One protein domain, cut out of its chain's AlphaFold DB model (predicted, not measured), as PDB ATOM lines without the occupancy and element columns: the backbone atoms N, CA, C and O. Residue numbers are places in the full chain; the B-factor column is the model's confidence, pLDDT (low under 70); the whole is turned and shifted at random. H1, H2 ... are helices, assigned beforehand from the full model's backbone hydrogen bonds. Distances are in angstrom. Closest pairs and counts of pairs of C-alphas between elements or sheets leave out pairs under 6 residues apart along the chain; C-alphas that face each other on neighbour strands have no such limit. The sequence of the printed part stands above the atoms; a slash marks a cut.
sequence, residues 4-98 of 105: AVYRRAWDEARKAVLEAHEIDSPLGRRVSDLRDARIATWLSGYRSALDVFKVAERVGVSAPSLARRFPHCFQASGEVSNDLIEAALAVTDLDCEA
ATOM      1  N   ALA A   4     -29.929 -28.480  62.918       85.12
ATOM      2  CA  ALA A   4     -31.348 -28.246  62.655       85.12
ATOM      3  C   ALA A   4     -31.588 -27.139  61.612       85.12
ATOM      4  O   ALA A   4     -32.471 -27.277  60.769       85.12
ATOM      5  N   VAL A   5     -30.772 -26.078  61.628       91.38
ATOM      6  CA  VAL A   5     -30.875 -24.966  60.666       91.38
ATOM      7  C   VAL A   5     -30.523 -25.451  59.261       91.38
ATOM      8  O   VAL A   5     -31.245 -25.157  58.315       91.38
ATOM      9  N   TYR A   6     -29.468 -26.263  59.140       87.12
ATOM     10  CA  TYR A   6     -29.067 -26.865  57.866       87.12
ATOM     11  C   TYR A   6     -30.139 -27.785  57.281       87.12
ATOM     12  O   TYR A   6     -30.423 -27.698  56.091       87.12
ATOM     13  N   ARG A   7     -30.760 -28.643  58.103       89.69
ATOM     14  CA  ARG A   7     -31.841 -29.524  57.633       89.69
ATOM     15  C   ARG A   7     -33.044 -28.734  57.133       89.69
ATOM     16  O   ARG A   7     -33.532 -29.019  56.053       89.69
ATOM     17  N   ARG A   8     -33.457 -27.695  57.863       92.56
ATOM     18  CA  ARG A   8     -34.569 -26.843  57.430       92.56
ATOM     19  C   ARG A   8     -34.266 -26.142  56.105       92.56
ATOM     20  O   ARG A   8     -35.097 -26.166  55.211       92.56
ATOM     21  N   ALA A   9     -33.083 -25.542  55.974       94.62
ATOM     22  CA  ALA A   9     -32.679 -24.898  54.725       94.62
ATOM     23  C   ALA A   9     -32.647 -25.893  53.551       94.62
ATOM     24  O   ALA A   9     -33.032 -25.548  52.438       94.62
ATOM     25  N   TRP A  10     -32.230 -27.134  53.809       93.69
ATOM     26  CA  TRP A  10     -32.245 -28.204  52.818       93.69
ATOM     27  C   TRP A  10     -33.659 -28.614  52.402       93.69
ATOM     28  O   TRP A  10     -33.923 -28.750  51.211       93.69
ATOM     29  N   ASP A  11     -34.578 -28.757  53.355       92.81
ATOM     30  CA  ASP A  11     -35.972 -29.100  53.068       92.81
ATOM     31  C   ASP A  11     -36.664 -28.023  52.223       92.81
ATOM     32  O   ASP A  11     -37.404 -28.347  51.296       92.81
ATOM     33  N   GLU A  12     -36.390 -26.744  52.493       95.00
ATOM     34  CA  GLU A  12     -36.891 -25.641  51.666       95.00
ATOM     35  C   GLU A  12     -36.284 -25.664  50.255       95.00
ATOM     36  O   GLU A  12     -37.010 -25.531  49.272       95.00
ATOM     37  N   ALA A  13     -34.977 -25.915  50.131       94.19
ATOM     38  CA  ALA A  13     -34.326 -26.040  48.826       94.19
ATOM     39  C   ALA A  13     -34.902 -27.203  47.996       94.19
ATOM     40  O   ALA A  13     -35.121 -27.045  46.798       94.19
ATOM     41  N   ARG A  14     -35.202 -28.348  48.630       94.44
ATOM     42  CA  ARG A  14     -35.869 -29.485  47.973       94.44
ATOM     43  C   ARG A  14     -37.226 -29.081  47.407       94.44
ATOM     44  O   ARG A  14     -37.483 -29.329  46.237       94.44
ATOM     45  N   LYS A  15     -38.073 -28.441  48.219       94.81
ATOM     46  CA  LYS A  15     -39.422 -28.012  47.808       94.81
ATOM     47  C   LYS A  15     -39.410 -26.978  46.683       94.81
ATOM     48  O   LYS A  15     -40.389 -26.869  45.960       94.81
ATOM     49  N   ALA A  16     -38.329 -26.209  46.566       96.06
ATOM     50  CA  ALA A  16     -38.195 -25.182  45.542       96.06
ATOM     51  C   ALA A  16     -37.794 -25.730  44.160       96.06
ATOM     52  O   ALA A  16     -37.967 -25.024  43.172       96.06
ATOM     53  N   VAL A  17     -37.218 -26.938  44.088       95.44
ATOM     54  CA  VAL A  17     -36.614 -27.483  42.854       95.44
ATOM     55  C   VAL A  17     -37.244 -28.805  42.415       95.44
ATOM     56  O   VAL A  17     -37.272 -29.076  41.221       95.44
ATOM     57  N   LEU A  18     -37.709 -29.630  43.356       94.31
ATOM     58  CA  LEU A  18     -38.248 -30.960  43.076       94.31
ATOM     59  C   LEU A  18     -39.766 -30.928  42.891       94.31
ATOM     60  O   LEU A  18     -40.476 -30.200  43.587       94.31
ATOM     61  N   GLU A  19     -40.262 -31.793  42.014       95.88
ATOM     62  CA  GLU A  19     -41.689 -32.040  41.833       95.88
ATOM     63  C   GLU A  19     -42.291 -32.765  43.049       95.88
ATOM     64  O   GLU A  19     -41.597 -33.458  43.797       95.88
ATOM     65  N   ALA A  20     -43.613 -32.676  43.237       92.75
ATOM     66  CA  ALA A  20     -44.287 -33.259  44.408       92.75
ATOM     67  C   ALA A  20     -43.979 -34.761  44.601       92.75
ATOM     68  O   ALA A  20     -43.658 -35.200  45.704       92.75
ATOM     69  N   HIS A  21     -43.990 -35.533  43.512       93.44
ATOM     70  CA  HIS A  21     -43.685 -36.965  43.548       93.44
ATOM     71  C   HIS A  21     -42.201 -37.266  43.847       93.44
ATOM     72  O   HIS A  21     -41.879 -38.319  44.396       93.44
ATOM     73  N   GLU A  22     -41.290 -36.349  43.517       93.94
ATOM     74  CA  GLU A  22     -39.858 -36.472  43.807       93.94
ATOM     75  C   GLU A  22     -39.553 -36.122  45.267       93.94
ATOM     76  O   GLU A  22     -38.701 -36.761  45.888       93.94
ATOM     77  N   ILE A  23     -40.273 -35.148  45.836       92.12
ATOM     78  CA  ILE A  23     -40.173 -34.777  47.255       92.12
ATOM     79  C   ILE A  23     -40.563 -35.953  48.152       92.12
ATOM     80  O   ILE A  23     -39.874 -36.190  49.150       92.12
ATOM     81  N   ASP A  24     -41.618 -36.679  47.778       91.38
ATOM     82  CA  ASP A  24     -42.104 -37.871  48.484       91.38
ATOM     83  C   ASP A  24     -41.179 -39.086  48.299       91.38
ATOM     84  O   ASP A  24     -41.234 -40.058  49.061       91.38
ATOM     85  N   SER A  25     -40.283 -39.026  47.314       92.38
ATOM     86  CA  SER A  25     -39.297 -40.067  47.065       92.38
ATOM     87  C   SER A  25     -38.072 -39.958  47.998       92.38
ATOM     88  O   SER A  25     -37.792 -38.912  48.596       92.38
ATOM     89  N   PRO A  26     -37.252 -41.022  48.095       89.81
ATOM     90  CA  PRO A  26     -35.975 -40.971  48.806       89.81
ATOM     91  C   PRO A  26     -34.925 -40.026  48.192       89.81
ATOM     92  O   PRO A  26     -33.890 -39.806  48.826       89.81
ATOM     93  N   LEU A  27     -35.146 -39.494  46.983       90.94
ATOM     94  CA  LEU A  27     -34.186 -38.669  46.248       90.94
ATOM     95  C   LEU A  27     -33.756 -37.469  47.084       90.94
ATOM     96  O   LEU A  27     -34.590 -36.628  47.378       90.94
ATOM     97  N   GLY A  28     -32.476 -37.364  47.453       90.75
ATOM     98  CA  GLY A  28     -31.905 -36.195  48.137       90.75
ATOM     99  C   GLY A  28     -32.388 -35.973  49.575       90.75
ATOM    100  O   GLY A  28     -32.336 -34.840  50.065       90.75
ATOM    101  N   ARG A  29     -32.973 -36.988  50.228       91.88
ATOM    102  CA  ARG A  29     -33.648 -36.859  51.535       91.88
ATOM    103  C   ARG A  29     -32.735 -36.288  52.618       91.88
ATOM    104  O   ARG A  29     -33.200 -35.623  53.541       91.88
ATOM    105  N   ARG A  30     -31.436 -36.559  52.538       91.69
ATOM    106  CA  ARG A  30     -30.421 -36.052  53.461       91.69
ATOM    107  C   ARG A  30     -29.518 -35.064  52.741       91.69
ATOM    108  O   ARG A  30     -29.178 -35.243  51.581       91.69
ATOM    109  N   VAL A  31     -29.001 -34.093  53.490       90.56
ATOM    110  CA  VAL A  31     -27.960 -33.170  53.000       90.56
ATOM    111  C   VAL A  31     -26.730 -33.936  52.485       90.56
ATOM    112  O   VAL A  31     -26.095 -33.528  51.517       90.56
ATOM    113  N   SER A  32     -26.403 -35.076  53.108       90.12
ATOM    114  CA  SER A  32     -25.302 -35.953  52.688       90.12
ATOM    115  C   SER A  32     -25.481 -36.540  51.290       90.12
ATOM    116  O   SER A  32     -24.488 -36.879  50.656       90.12
ATOM    117  N   ASP A  33     -26.713 -36.628  50.791       92.12
ATOM    118  CA  ASP A  33     -26.999 -37.252  49.503       92.12
ATOM    119  C   ASP A  33     -26.447 -36.408  48.345       92.12
ATOM    120  O   ASP A  33     -26.049 -36.961  47.326       92.12
ATOM    121  N   LEU A  34     -26.298 -35.087  48.523       90.06
ATOM    122  CA  LEU A  34     -25.573 -34.238  47.570       90.06
ATOM    123  C   LEU A  34     -24.096 -34.617  47.460       90.06
ATOM    124  O   LEU A  34     -23.528 -34.629  46.366       90.06
ATOM    125  N   ARG A  35     -23.459 -34.910  48.599       92.62
ATOM    126  CA  ARG A  35     -22.059 -35.343  48.620       92.62
ATOM    127  C   ARG A  35     -21.935 -36.695  47.932       92.62
ATOM    128  O   ARG A  35     -21.062 -36.848  47.084       92.62
ATOM    129  N   ASP A  36     -22.824 -37.629  48.255       93.88
ATOM    130  CA  ASP A  36     -22.828 -38.962  47.655       93.88
ATOM    131  C   ASP A  36     -23.090 -38.891  46.137       93.88
ATOM    132  O   ASP A  36     -22.362 -39.518  45.371       93.88
ATOM    133  N   ALA A  37     -24.024 -38.051  45.678       93.50
ATOM    134  CA  ALA A  37     -24.282 -37.824  44.253       93.50
ATOM    135  C   ALA A  37     -23.072 -37.218  43.526       93.50
ATOM    136  O   ALA A  37     -22.722 -37.631  42.415       93.50
ATOM    137  N   ARG A  38     -22.380 -36.261  44.160       95.12
ATOM    138  CA  ARG A  38     -21.165 -35.664  43.594       95.12
ATOM    139  C   ARG A  38     -20.034 -36.683  43.476       95.12
ATOM    140  O   ARG A  38     -19.348 -36.692  42.457       95.12
ATOM    141  N   ILE A  39     -19.860 -37.535  44.485       95.75
ATOM    142  CA  ILE A  39     -18.870 -38.618  44.465       95.75
ATOM    143  C   ILE A  39     -19.198 -39.613  43.353       95.75
ATOM    144  O   ILE A  39     -18.325 -39.910  42.542       95.75
ATOM    145  N   ALA A  40     -20.452 -40.065  43.260       94.06
ATOM    146  CA  ALA A  40     -20.892 -40.974  42.205       94.06
ATOM    147  C   ALA A  40     -20.652 -40.389  40.801       94.06
ATOM    148  O   ALA A  40     -20.189 -41.096  39.914       94.06
ATOM    149  N   THR A  41     -20.866 -39.081  40.618       94.12
ATOM    150  CA  THR A  41     -20.580 -38.380  39.352       94.12
ATOM    151  C   THR A  41     -19.085 -38.339  39.022       94.12
ATOM    152  O   THR A  41     -18.703 -38.423  37.860       94.12
ATOM    153  N   TRP A  42     -18.209 -38.182  40.018       94.00
ATOM    154  CA  TRP A  42     -16.764 -38.260  39.778       94.00
ATOM    155  C   TRP A  42     -16.317 -39.675  39.420       94.00
ATOM    156  O   TRP A  42     -15.409 -39.835  38.609       94.00
ATOM    157  N   LEU A  43     -16.954 -40.687  40.007       93.19
ATOM    158  CA  LEU A  43     -16.633 -42.083  39.738       93.19
ATOM    159  C   LEU A  43     -17.204 -42.587  38.418       93.19
ATOM    160  O   LEU A  43     -16.543 -43.370  37.757       93.19
ATOM    161  N   SER A  44     -18.371 -42.132  37.970       88.62
ATOM    162  CA  SER A  44     -18.928 -42.603  36.693       88.62
ATOM    163  C   SER A  44     -18.014 -42.334  35.489       88.62
ATOM    164  O   SER A  44     -18.110 -43.025  34.480       88.62
ATOM    165  N   GLY A  45     -17.114 -41.352  35.595       83.38
ATOM    166  CA  GLY A  45     -16.114 -41.029  34.578       83.38
ATOM    167  C   GLY A  45     -14.702 -41.544  34.865       83.38
ATOM    168  O   GLY A  45     -13.782 -41.117  34.164       83.38
ATOM    169  N   TYR A  46     -14.482 -42.388  35.885       86.38
ATOM    170  CA  TYR A  46     -13.130 -42.872  36.174       86.38
ATOM    171  C   TYR A  46     -12.619 -43.728  35.007       86.38
ATOM    172  O   TYR A  46     -13.356 -44.510  34.406       86.38
ATOM    173  N   ARG A  47     -11.338 -43.576  34.664       82.25
ATOM    174  CA  ARG A  47     -10.697 -44.330  33.569       82.25
ATOM    175  C   ARG A  47      -9.581 -45.223  34.082       82.25
ATOM    176  O   ARG A  47      -9.257 -46.228  33.460       82.25
ATOM    177  N   SER A  48      -9.008 -44.858  35.221       86.44
ATOM    178  CA  SER A  48      -7.903 -45.549  35.864       86.44
ATOM    179  C   SER A  48      -8.154 -45.707  37.362       86.44
ATOM    180  O   SER A  48      -8.911 -44.946  37.968       86.44
ATOM    181  N   ALA A  49      -7.457 -46.653  37.994       88.56
ATOM    182  CA  ALA A  49      -7.458 -46.768  39.452       88.56
ATOM    183  C   ALA A  49      -6.946 -45.480  40.128       88.56
ATOM    184  O   ALA A  49      -7.433 -45.107  41.193       88.56
ATOM    185  N   LEU A  50      -6.013 -44.759  39.494       92.62
ATOM    186  CA  LEU A  50      -5.481 -43.495  40.007       92.62
ATOM    187  C   LEU A  50      -6.573 -42.426  40.168       92.62
ATOM    188  O   LEU A  50      -6.539 -41.664  41.133       92.62
ATOM    189  N   ASP A  51      -7.555 -42.386  39.268       92.38
ATOM    190  CA  ASP A  51      -8.688 -41.458  39.375       92.38
ATOM    191  C   ASP A  51      -9.505 -41.739  40.640       92.38
ATOM    192  O   ASP A  51      -9.871 -40.817  41.371       92.38
ATOM    193  N   VAL A  52      -9.710 -43.019  40.957       93.81
ATOM    194  CA  VAL A  52     -10.405 -43.467  42.169       93.81
ATOM    195  C   VAL A  52      -9.638 -43.037  43.421       93.81
ATOM    196  O   VAL A  52     -10.244 -42.527  44.364       93.81
ATOM    197  N   PHE A  53      -8.307 -43.172  43.425       96.25
ATOM    198  CA  PHE A  53      -7.465 -42.702  44.530       96.25
ATOM    199  C   PHE A  53      -7.531 -41.181  44.714       96.25
ATOM    200  O   PHE A  53      -7.697 -40.723  45.843       96.25
ATOM    201  N   LYS A  54      -7.491 -40.395  43.631       96.19
ATOM    202  CA  LYS A  54      -7.640 -38.927  43.693       96.19
ATOM    203  C   LYS A  54      -9.000 -38.510  44.254       96.19
ATOM    204  O   LYS A  54      -9.095 -37.560  45.031       96.19
ATOM    205  N   VAL A  55     -10.067 -39.215  43.873       96.12
ATOM    206  CA  VAL A  55     -11.405 -38.984  44.437       96.12
ATOM    207  C   VAL A  55     -11.427 -39.333  45.925       96.12
ATOM    208  O   VAL A  55     -11.952 -38.557  46.720       96.12
ATOM    209  N   ALA A  56     -10.827 -40.457  46.321       96.31
ATOM    210  CA  ALA A  56     -10.751 -40.882  47.715       96.31
ATOM    211  C   ALA A  56      -9.991 -39.864  48.588       96.31
ATOM    212  O   ALA A  56     -10.505 -39.447  49.628       96.31
ATOM    213  N   GLU A  57      -8.843 -39.376  48.111       96.69
ATOM    214  CA  GLU A  57      -8.069 -38.301  48.739       96.69
ATOM    215  C   GLU A  57      -8.912 -37.031  48.901       96.69
ATOM    216  O   GLU A  57      -9.042 -36.503  50.006       96.69
ATOM    217  N   ARG A  58      -9.580 -36.588  47.828       95.50
ATOM    218  CA  ARG A  58     -10.449 -35.401  47.852       95.50
ATOM    219  C   ARG A  58     -11.611 -35.534  48.842       95.50
ATOM    220  O   ARG A  58     -12.068 -34.535  49.394       95.50
ATOM    221  N   VAL A  59     -12.121 -36.744  49.046       95.00
ATOM    222  CA  VAL A  59     -13.224 -37.026  49.976       95.00
ATOM    223  C   VAL A  59     -12.713 -37.269  51.404       95.00
ATOM    224  O   VAL A  59     -13.516 -37.205  52.338       95.00
ATOM    225  N   GLY A  60     -11.410 -37.494  51.596       96.25
ATOM    226  CA  GLY A  60     -10.804 -37.814  52.888       96.25
ATOM    227  C   GLY A  60     -11.120 -39.233  53.368       96.25
ATOM    228  O   GLY A  60     -11.289 -39.454  54.564       96.25
ATOM    229  N   VAL A  61     -11.266 -40.188  52.445       95.94
ATOM    230  CA  VAL A  61     -11.540 -41.604  52.745       95.94
ATOM    231  C   VAL A  61     -10.570 -42.511  51.995       95.94
ATOM    232  O   VAL A  61      -9.886 -42.083  51.074       95.94
ATOM    233  N   SER A  62     -10.519 -43.791  52.366       96.25
ATOM    234  CA  SER A  62      -9.730 -44.775  51.618       96.25
ATOM    235  C   SER A  62     -10.435 -45.199  50.320       96.25
ATOM    236  O   SER A  62     -11.669 -45.268  50.269       96.25
ATOM    237  N   ALA A  63      -9.665 -45.545  49.284       94.38
ATOM    238  CA  ALA A  63     -10.220 -46.076  48.036       94.38
ATOM    239  C   ALA A  63     -11.050 -47.366  48.243       94.38
ATOM    240  O   ALA A  63     -12.151 -47.439  47.696       94.38
ATOM    241  N   PRO A  64     -10.645 -48.338  49.093       94.62
ATOM    242  CA  PRO A  64     -11.488 -49.497  49.402       94.62
ATOM    243  C   PRO A  64     -12.822 -49.142  50.078       94.62
ATOM    244  O   PRO A  64     -13.850 -49.748  49.774       94.62
ATOM    245  N   SER A  65     -12.839 -48.152  50.980       95.19
ATOM    246  CA  SER A  65     -14.086 -47.660  51.592       95.19
ATOM    247  C   SER A  65     -15.030 -47.082  50.540       95.19
ATOM    248  O   SER A  65     -16.240 -47.296  50.600       95.19
ATOM    249  N   LEU A  66     -14.465 -46.368  49.568       94.06
ATOM    250  CA  LEU A  66     -15.201 -45.741  48.484       94.06
ATOM    251  C   LEU A  66     -15.766 -46.789  47.512       94.06
ATOM    252  O   LEU A  66     -16.958 -46.755  47.216       94.06
ATOM    253  N   ALA A  67     -14.967 -47.792  47.135       91.94
ATOM    254  CA  ALA A  67     -15.414 -48.926  46.322       91.94
ATOM    255  C   ALA A  67     -16.551 -49.720  46.987       91.94
ATOM    256  O   ALA A  67     -17.548 -50.044  46.347       91.94
ATOM    257  N   ARG A  68     -16.452 -49.963  48.301       93.88
ATOM    258  CA  ARG A  68     -17.504 -50.645  49.070       93.88
ATOM    259  C   ARG A  68     -18.806 -49.849  49.127       93.88
ATOM    260  O   ARG A  68     -19.878 -50.446  49.170       93.88
ATOM    261  N   ARG A  69     -18.728 -48.515  49.178       94.06
ATOM    262  CA  ARG A  69     -19.915 -47.655  49.262       94.06
ATOM    263  C   ARG A  69     -20.575 -47.411  47.905       94.06
ATOM    264  O   ARG A  69     -21.795 -47.289  47.856       94.06
ATOM    265  N   PHE A  70     -19.796 -47.384  46.827       93.25
ATOM    266  CA  PHE A  70     -20.281 -47.124  45.471       93.25
ATOM    267  C   PHE A  70     -20.013 -48.298  44.518       93.25
ATOM    268  O   PHE A  70     -19.461 -48.080  43.444       93.25
ATOM    269  N   PRO A  71     -20.406 -49.545  44.852       91.69
ATOM    270  CA  PRO A  71     -20.057 -50.716  44.042       91.69
ATOM    271  C   PRO A  71     -20.632 -50.640  42.622       91.69
ATOM    272  O   PRO A  71     -20.011 -51.115  41.678       91.69
ATOM    273  N   HIS A  72     -21.781 -49.977  42.459       88.81
ATOM    274  CA  HIS A  72     -22.426 -49.746  41.167       88.81
ATOM    275  C   HIS A  72     -21.576 -48.896  40.209       88.81
ATOM    276  O   HIS A  72     -21.728 -49.021  39.001       88.81
ATOM    277  N   CYS A  73     -20.664 -48.058  40.720       90.19
ATOM    278  CA  CYS A  73     -19.755 -47.290  39.871       90.19
ATOM    279  C   CYS A  73     -18.641 -48.155  39.270       90.19
ATOM    280  O   CYS A  73     -18.057 -47.747  38.276       90.19
ATOM    281  N   PHE A  74     -18.342 -49.316  39.861       85.75
ATOM    282  CA  PHE A  74     -17.209 -50.167  39.481       85.75
ATOM    283  C   PHE A  74     -17.606 -51.403  38.678       85.75
ATOM    284  O   PHE A  74     -16.786 -52.299  38.478       85.75
ATOM    285  N   GLN A  75     -18.862 -51.491  38.238       77.69
ATOM    286  CA  GLN A  75     -19.293 -52.625  37.436       77.69
ATOM    287  C   GLN A  75     -18.634 -52.538  36.060       77.69
ATOM    288  O   GLN A  75     -18.904 -51.624  35.281       77.69
ATOM    289  N   ALA A  76     -17.734 -53.480  35.776       65.25
ATOM    290  CA  ALA A  76     -17.190 -53.637  34.441       65.25
ATOM    291  C   ALA A  76     -18.343 -54.007  33.501       65.25
ATOM    292  O   ALA A  76     -19.055 -54.979  33.734       65.25
ATOM    293  N   SER A  77     -18.528 -53.223  32.439       59.34
ATOM    294  CA  SER A  77     -19.555 -53.486  31.420       59.34
ATOM    295  C   SER A  77     -19.261 -54.734  30.576       59.34
ATOM    296  O   SER A  77     -20.071 -55.088  29.725       59.34
ATOM    297  N   GLY A  78     -18.107 -55.373  30.764       58.81
ATOM    298  CA  GLY A  78     -17.731 -56.599  30.079       58.81
ATOM    299  C   GLY A  78     -17.514 -57.705  31.094       58.81
ATOM    300  O   GLY A  78     -16.740 -57.533  32.038       58.81
ATOM    301  N   GLU A  79     -18.155 -58.848  30.871       58.09
ATOM    302  CA  GLU A  79     -17.571 -60.110  31.305       58.09
ATOM    303  C   GLU A  79     -16.142 -60.132  30.758       58.09
ATOM    304  O   GLU A  79     -15.926 -59.992  29.550       58.09
ATOM    305  N   VAL A  80     -15.144 -60.225  31.636       62.06
ATOM    306  CA  VAL A  80     -13.814 -60.612  31.174       62.06
ATOM    307  C   VAL A  80     -13.998 -62.035  30.676       62.06
ATOM    308  O   VAL A  80     -14.151 -62.939  31.495       62.06
ATOM    309  N   SER A  81     -14.096 -62.222  29.355       69.25
ATOM    310  CA  SER A  81     -14.232 -63.572  28.818       69.25
ATOM    311  C   SER A  81     -13.024 -64.361  29.296       69.25
ATOM    312  O   SER A  81     -11.886 -63.927  29.091       69.25
ATOM    313  N   ASN A  82     -13.268 -65.499  29.945       78.56
ATOM    314  CA  ASN A  82     -12.193 -66.410  30.320       78.56
ATOM    315  C   ASN A  82     -11.338 -66.750  29.091       78.56
ATOM    316  O   ASN A  82     -10.131 -66.868  29.226       78.56
ATOM    317  N   ASP A  83     -11.915 -66.741  27.886       80.12
ATOM    318  CA  ASP A  83     -11.186 -66.917  26.626       80.12
ATOM    319  C   ASP A  83     -10.052 -65.895  26.434       80.12
ATOM    320  O   ASP A  83      -8.993 -66.235  25.918       80.12
ATOM    321  N   LEU A  84     -10.244 -64.639  26.859       80.88
ATOM    322  CA  LEU A  84      -9.200 -63.609  26.791       80.88
ATOM    323  C   LEU A  84      -8.104 -63.842  27.834       80.88
ATOM    324  O   LEU A  84      -6.943 -63.535  27.573       80.88
ATOM    325  N   ILE A  85      -8.469 -64.376  29.003       83.38
ATOM    326  CA  ILE A  85      -7.509 -64.748  30.048       83.38
ATOM    327  C   ILE A  85      -6.664 -65.926  29.559       83.38
ATOM    328  O   ILE A  85      -5.439 -65.840  29.582       83.38
ATOM    329  N   GLU A  86      -7.305 -66.978  29.048       88.38
ATOM    330  CA  GLU A  86      -6.632 -68.162  28.507       88.38
ATOM    331  C   GLU A  86      -5.739 -67.809  27.310       88.38
ATOM    332  O   GLU A  86      -4.594 -68.250  27.238       88.38
ATOM    333  N   ALA A  87      -6.203 -66.945  26.401       85.00
ATOM    334  CA  ALA A  87      -5.389 -66.483  25.278       85.00
ATOM    335  C   ALA A  87      -4.140 -65.711  25.734       85.00
ATOM    336  O   ALA A  87      -3.063 -65.905  25.171       85.00
ATOM    337  N   ALA A  88      -4.258 -64.847  26.749       84.12
ATOM    338  CA  ALA A  88      -3.113 -64.121  27.296       84.12
ATOM    339  C   ALA A  88      -2.110 -65.064  27.976       84.12
ATOM    340  O   ALA A  88      -0.907 -64.905  27.785       84.12
ATOM    341  N   LEU A  89      -2.601 -66.059  28.723       85.94
ATOM    342  CA  LEU A  89      -1.764 -67.068  29.376       85.94
ATOM    343  C   LEU A  89      -0.999 -67.918  28.354       85.94
ATOM    344  O   LEU A  89       0.212 -68.088  28.501       85.94
ATOM    345  N   ALA A  90      -1.665 -68.347  27.279       86.50
ATOM    346  CA  ALA A  90      -1.052 -69.140  26.215       86.50
ATOM    347  C   ALA A  90       0.099 -68.410  25.492       86.50
ATOM    348  O   ALA A  90       1.063 -69.051  25.077       86.50
ATOM    349  N   VAL A  91       0.039 -67.078  25.356       76.31
ATOM    350  CA  VAL A  91       1.147 -66.286  24.782       76.31
ATOM    351  C   VAL A  91       2.385 -66.328  25.685       76.31
ATOM    352  O   VAL A  91       3.492 -66.536  25.197       76.31
ATOM    353  N   THR A  92       2.205 -66.204  27.000       71.69
ATOM    354  CA  THR A  92       3.306 -66.283  27.977       71.69
ATOM    355  C   THR A  92       3.984 -67.652  28.028       71.69
ATOM    356  O   THR A  92       5.193 -67.714  28.249       71.69
ATOM    357  N   ASP A  93       3.238 -68.739  27.818       65.06
ATOM    358  CA  ASP A  93       3.811 -70.091  27.797       65.06
ATOM    359  C   ASP A  93       4.738 -70.290  26.586       65.06
ATOM    360  O   ASP A  93       5.832 -70.840  26.728       65.06
ATOM    361  N   LEU A  94       4.366 -69.754  25.418       60.72
ATOM    362  CA  LEU A  94       5.201 -69.795  24.209       60.72
ATOM    363  C   LEU A  94       6.505 -68.997  24.375       60.72
ATOM    364  O   LEU A  94       7.562 -69.430  23.911       60.72
ATOM    365  N   ASP A  95       6.456 -67.869  25.085       60.00
ATOM    366  CA  ASP A  95       7.640 -67.061  25.394       60.00
ATOM    367  C   ASP A  95       8.566 -67.742  26.426       60.00
ATOM    368  O   ASP A  95       9.776 -67.497  26.440       60.00
ATOM    369  N   CYS A  96       8.027 -68.627  27.271       58.56
ATOM    370  CA  CYS A  96       8.789 -69.385  28.267       58.56
ATOM    371  C   CYS A  96       9.501 -70.609  27.654       58.56
ATOM    372  O   CYS A  96      10.607 -70.962  28.077       58.56
ATOM    373  N   GLU A  97       8.917 -71.230  26.620       55.41
ATOM    374  CA  GLU A  97       9.554 -72.328  25.871       55.41
ATOM    375  C   GLU A  97      10.707 -71.859  24.964       55.41
ATOM    376  O   GLU A  97      11.606 -72.642  24.645       55.41
ATOM    377  N   ALA A  98      10.766 -70.571  24.617       57.06
ATOM    378  CA  ALA A  98      11.850 -69.969  23.840       57.06
ATOM    379  C   ALA A  98      13.129 -69.702  24.672       57.06
ATOM    380  O   ALA A  98      13.733 -68.629  24.603       57.06
TER     381      ALA A  98
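This is residues 4 to 98 of the 105 residues of an uncharacterized protein of Streptomyces regalis (UniProt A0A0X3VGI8). The model is a chain of helices strung out lengthwise: a small cluster of H3, H4, H5 and H6 in the middle, H1 with the short H2 at one end, and H7 as a lone arm sticking out at the other. In the cluster H3 and H4 form a helical hairpin, H5 packs crosswise on H4, and H6 packs on the end of H3. The printed part has 95 residues, with seven named helices, H1 to H7 in order, and no named strand, and its class is all helix. It is extended, with a radius of gyration of the C-alphas of 21.3 A and spans of 72 by 29 by 17 A, the arm adding much of the length.

H1, residues 4 to 17, is close to but not clearly touching H2, residues 20 to 23; their closest C-alphas, of Lys 15 and Ile 23, are 6.8 A apart. H2 is apart from H3, residues 32 to 44, and so is H1. With residues 39 to 43 alone, H3 touches H4, residues 49 to 59; the closest C-alphas are those of Leu 43 and Val 52, 6.8 A apart. This hairpin has a shallow tilt of 19 degrees, opposite ways. H4 touches H5, residues 63 to 69, about perpendicular at 78 degrees, and their closest C-alphas, of Ala 56 and Ala 63, are 5.2 A apart. H3 and H5 are near each other, with 6 pairs of C-alphas within 10 A. H6, residues 71 to 74, only just touches H3, with 3 pairs of C-alphas within 8 A; only residues 40 to 44 of H3 take part, and the closest C-alphas are those of Ser 44 and Cys 73, 5.7 A apart. H5 and H6 are close but not clearly touching, the C-alphas of Ala 67 and Phe 74 being closest at 7.2 A. H7, residues 82 to 97, touches no helix. In H1, H3, H4, H5 and H7 every O i to N i+4 pair is within hydrogen-bond range; H2 and H6 are too short for such a pair, and each has its one O i to N i+3 pair within range.

H1 begins at C-alpha 4, (-31.348, -28.246, 62.655), and is 20.5 A long. H2 has 4 residues. H3 is 18.5 A long, from C-alpha 32 at (-25.302, -35.953, 52.688), and H4 is 15.5 A long. H5 has 7 residues and H6 has 4. H7, the longest helix with 16 residues, is 23.0 A long and ends at C-alpha 97, (9.554, -72.328, 25.871).

The two C-alphas farthest apart, of Val 5 and Ala 98, are 72.2 A apart. Residues 75 to 98, of which 82 to 97 belong to H7, stand free; without them the body spans 39 by 24 by 17 A. The printed part has no cut and no long link. The mean pLDDT of the printed part is 87.1, with residues 76 to 81 and 93 to 98 under 70.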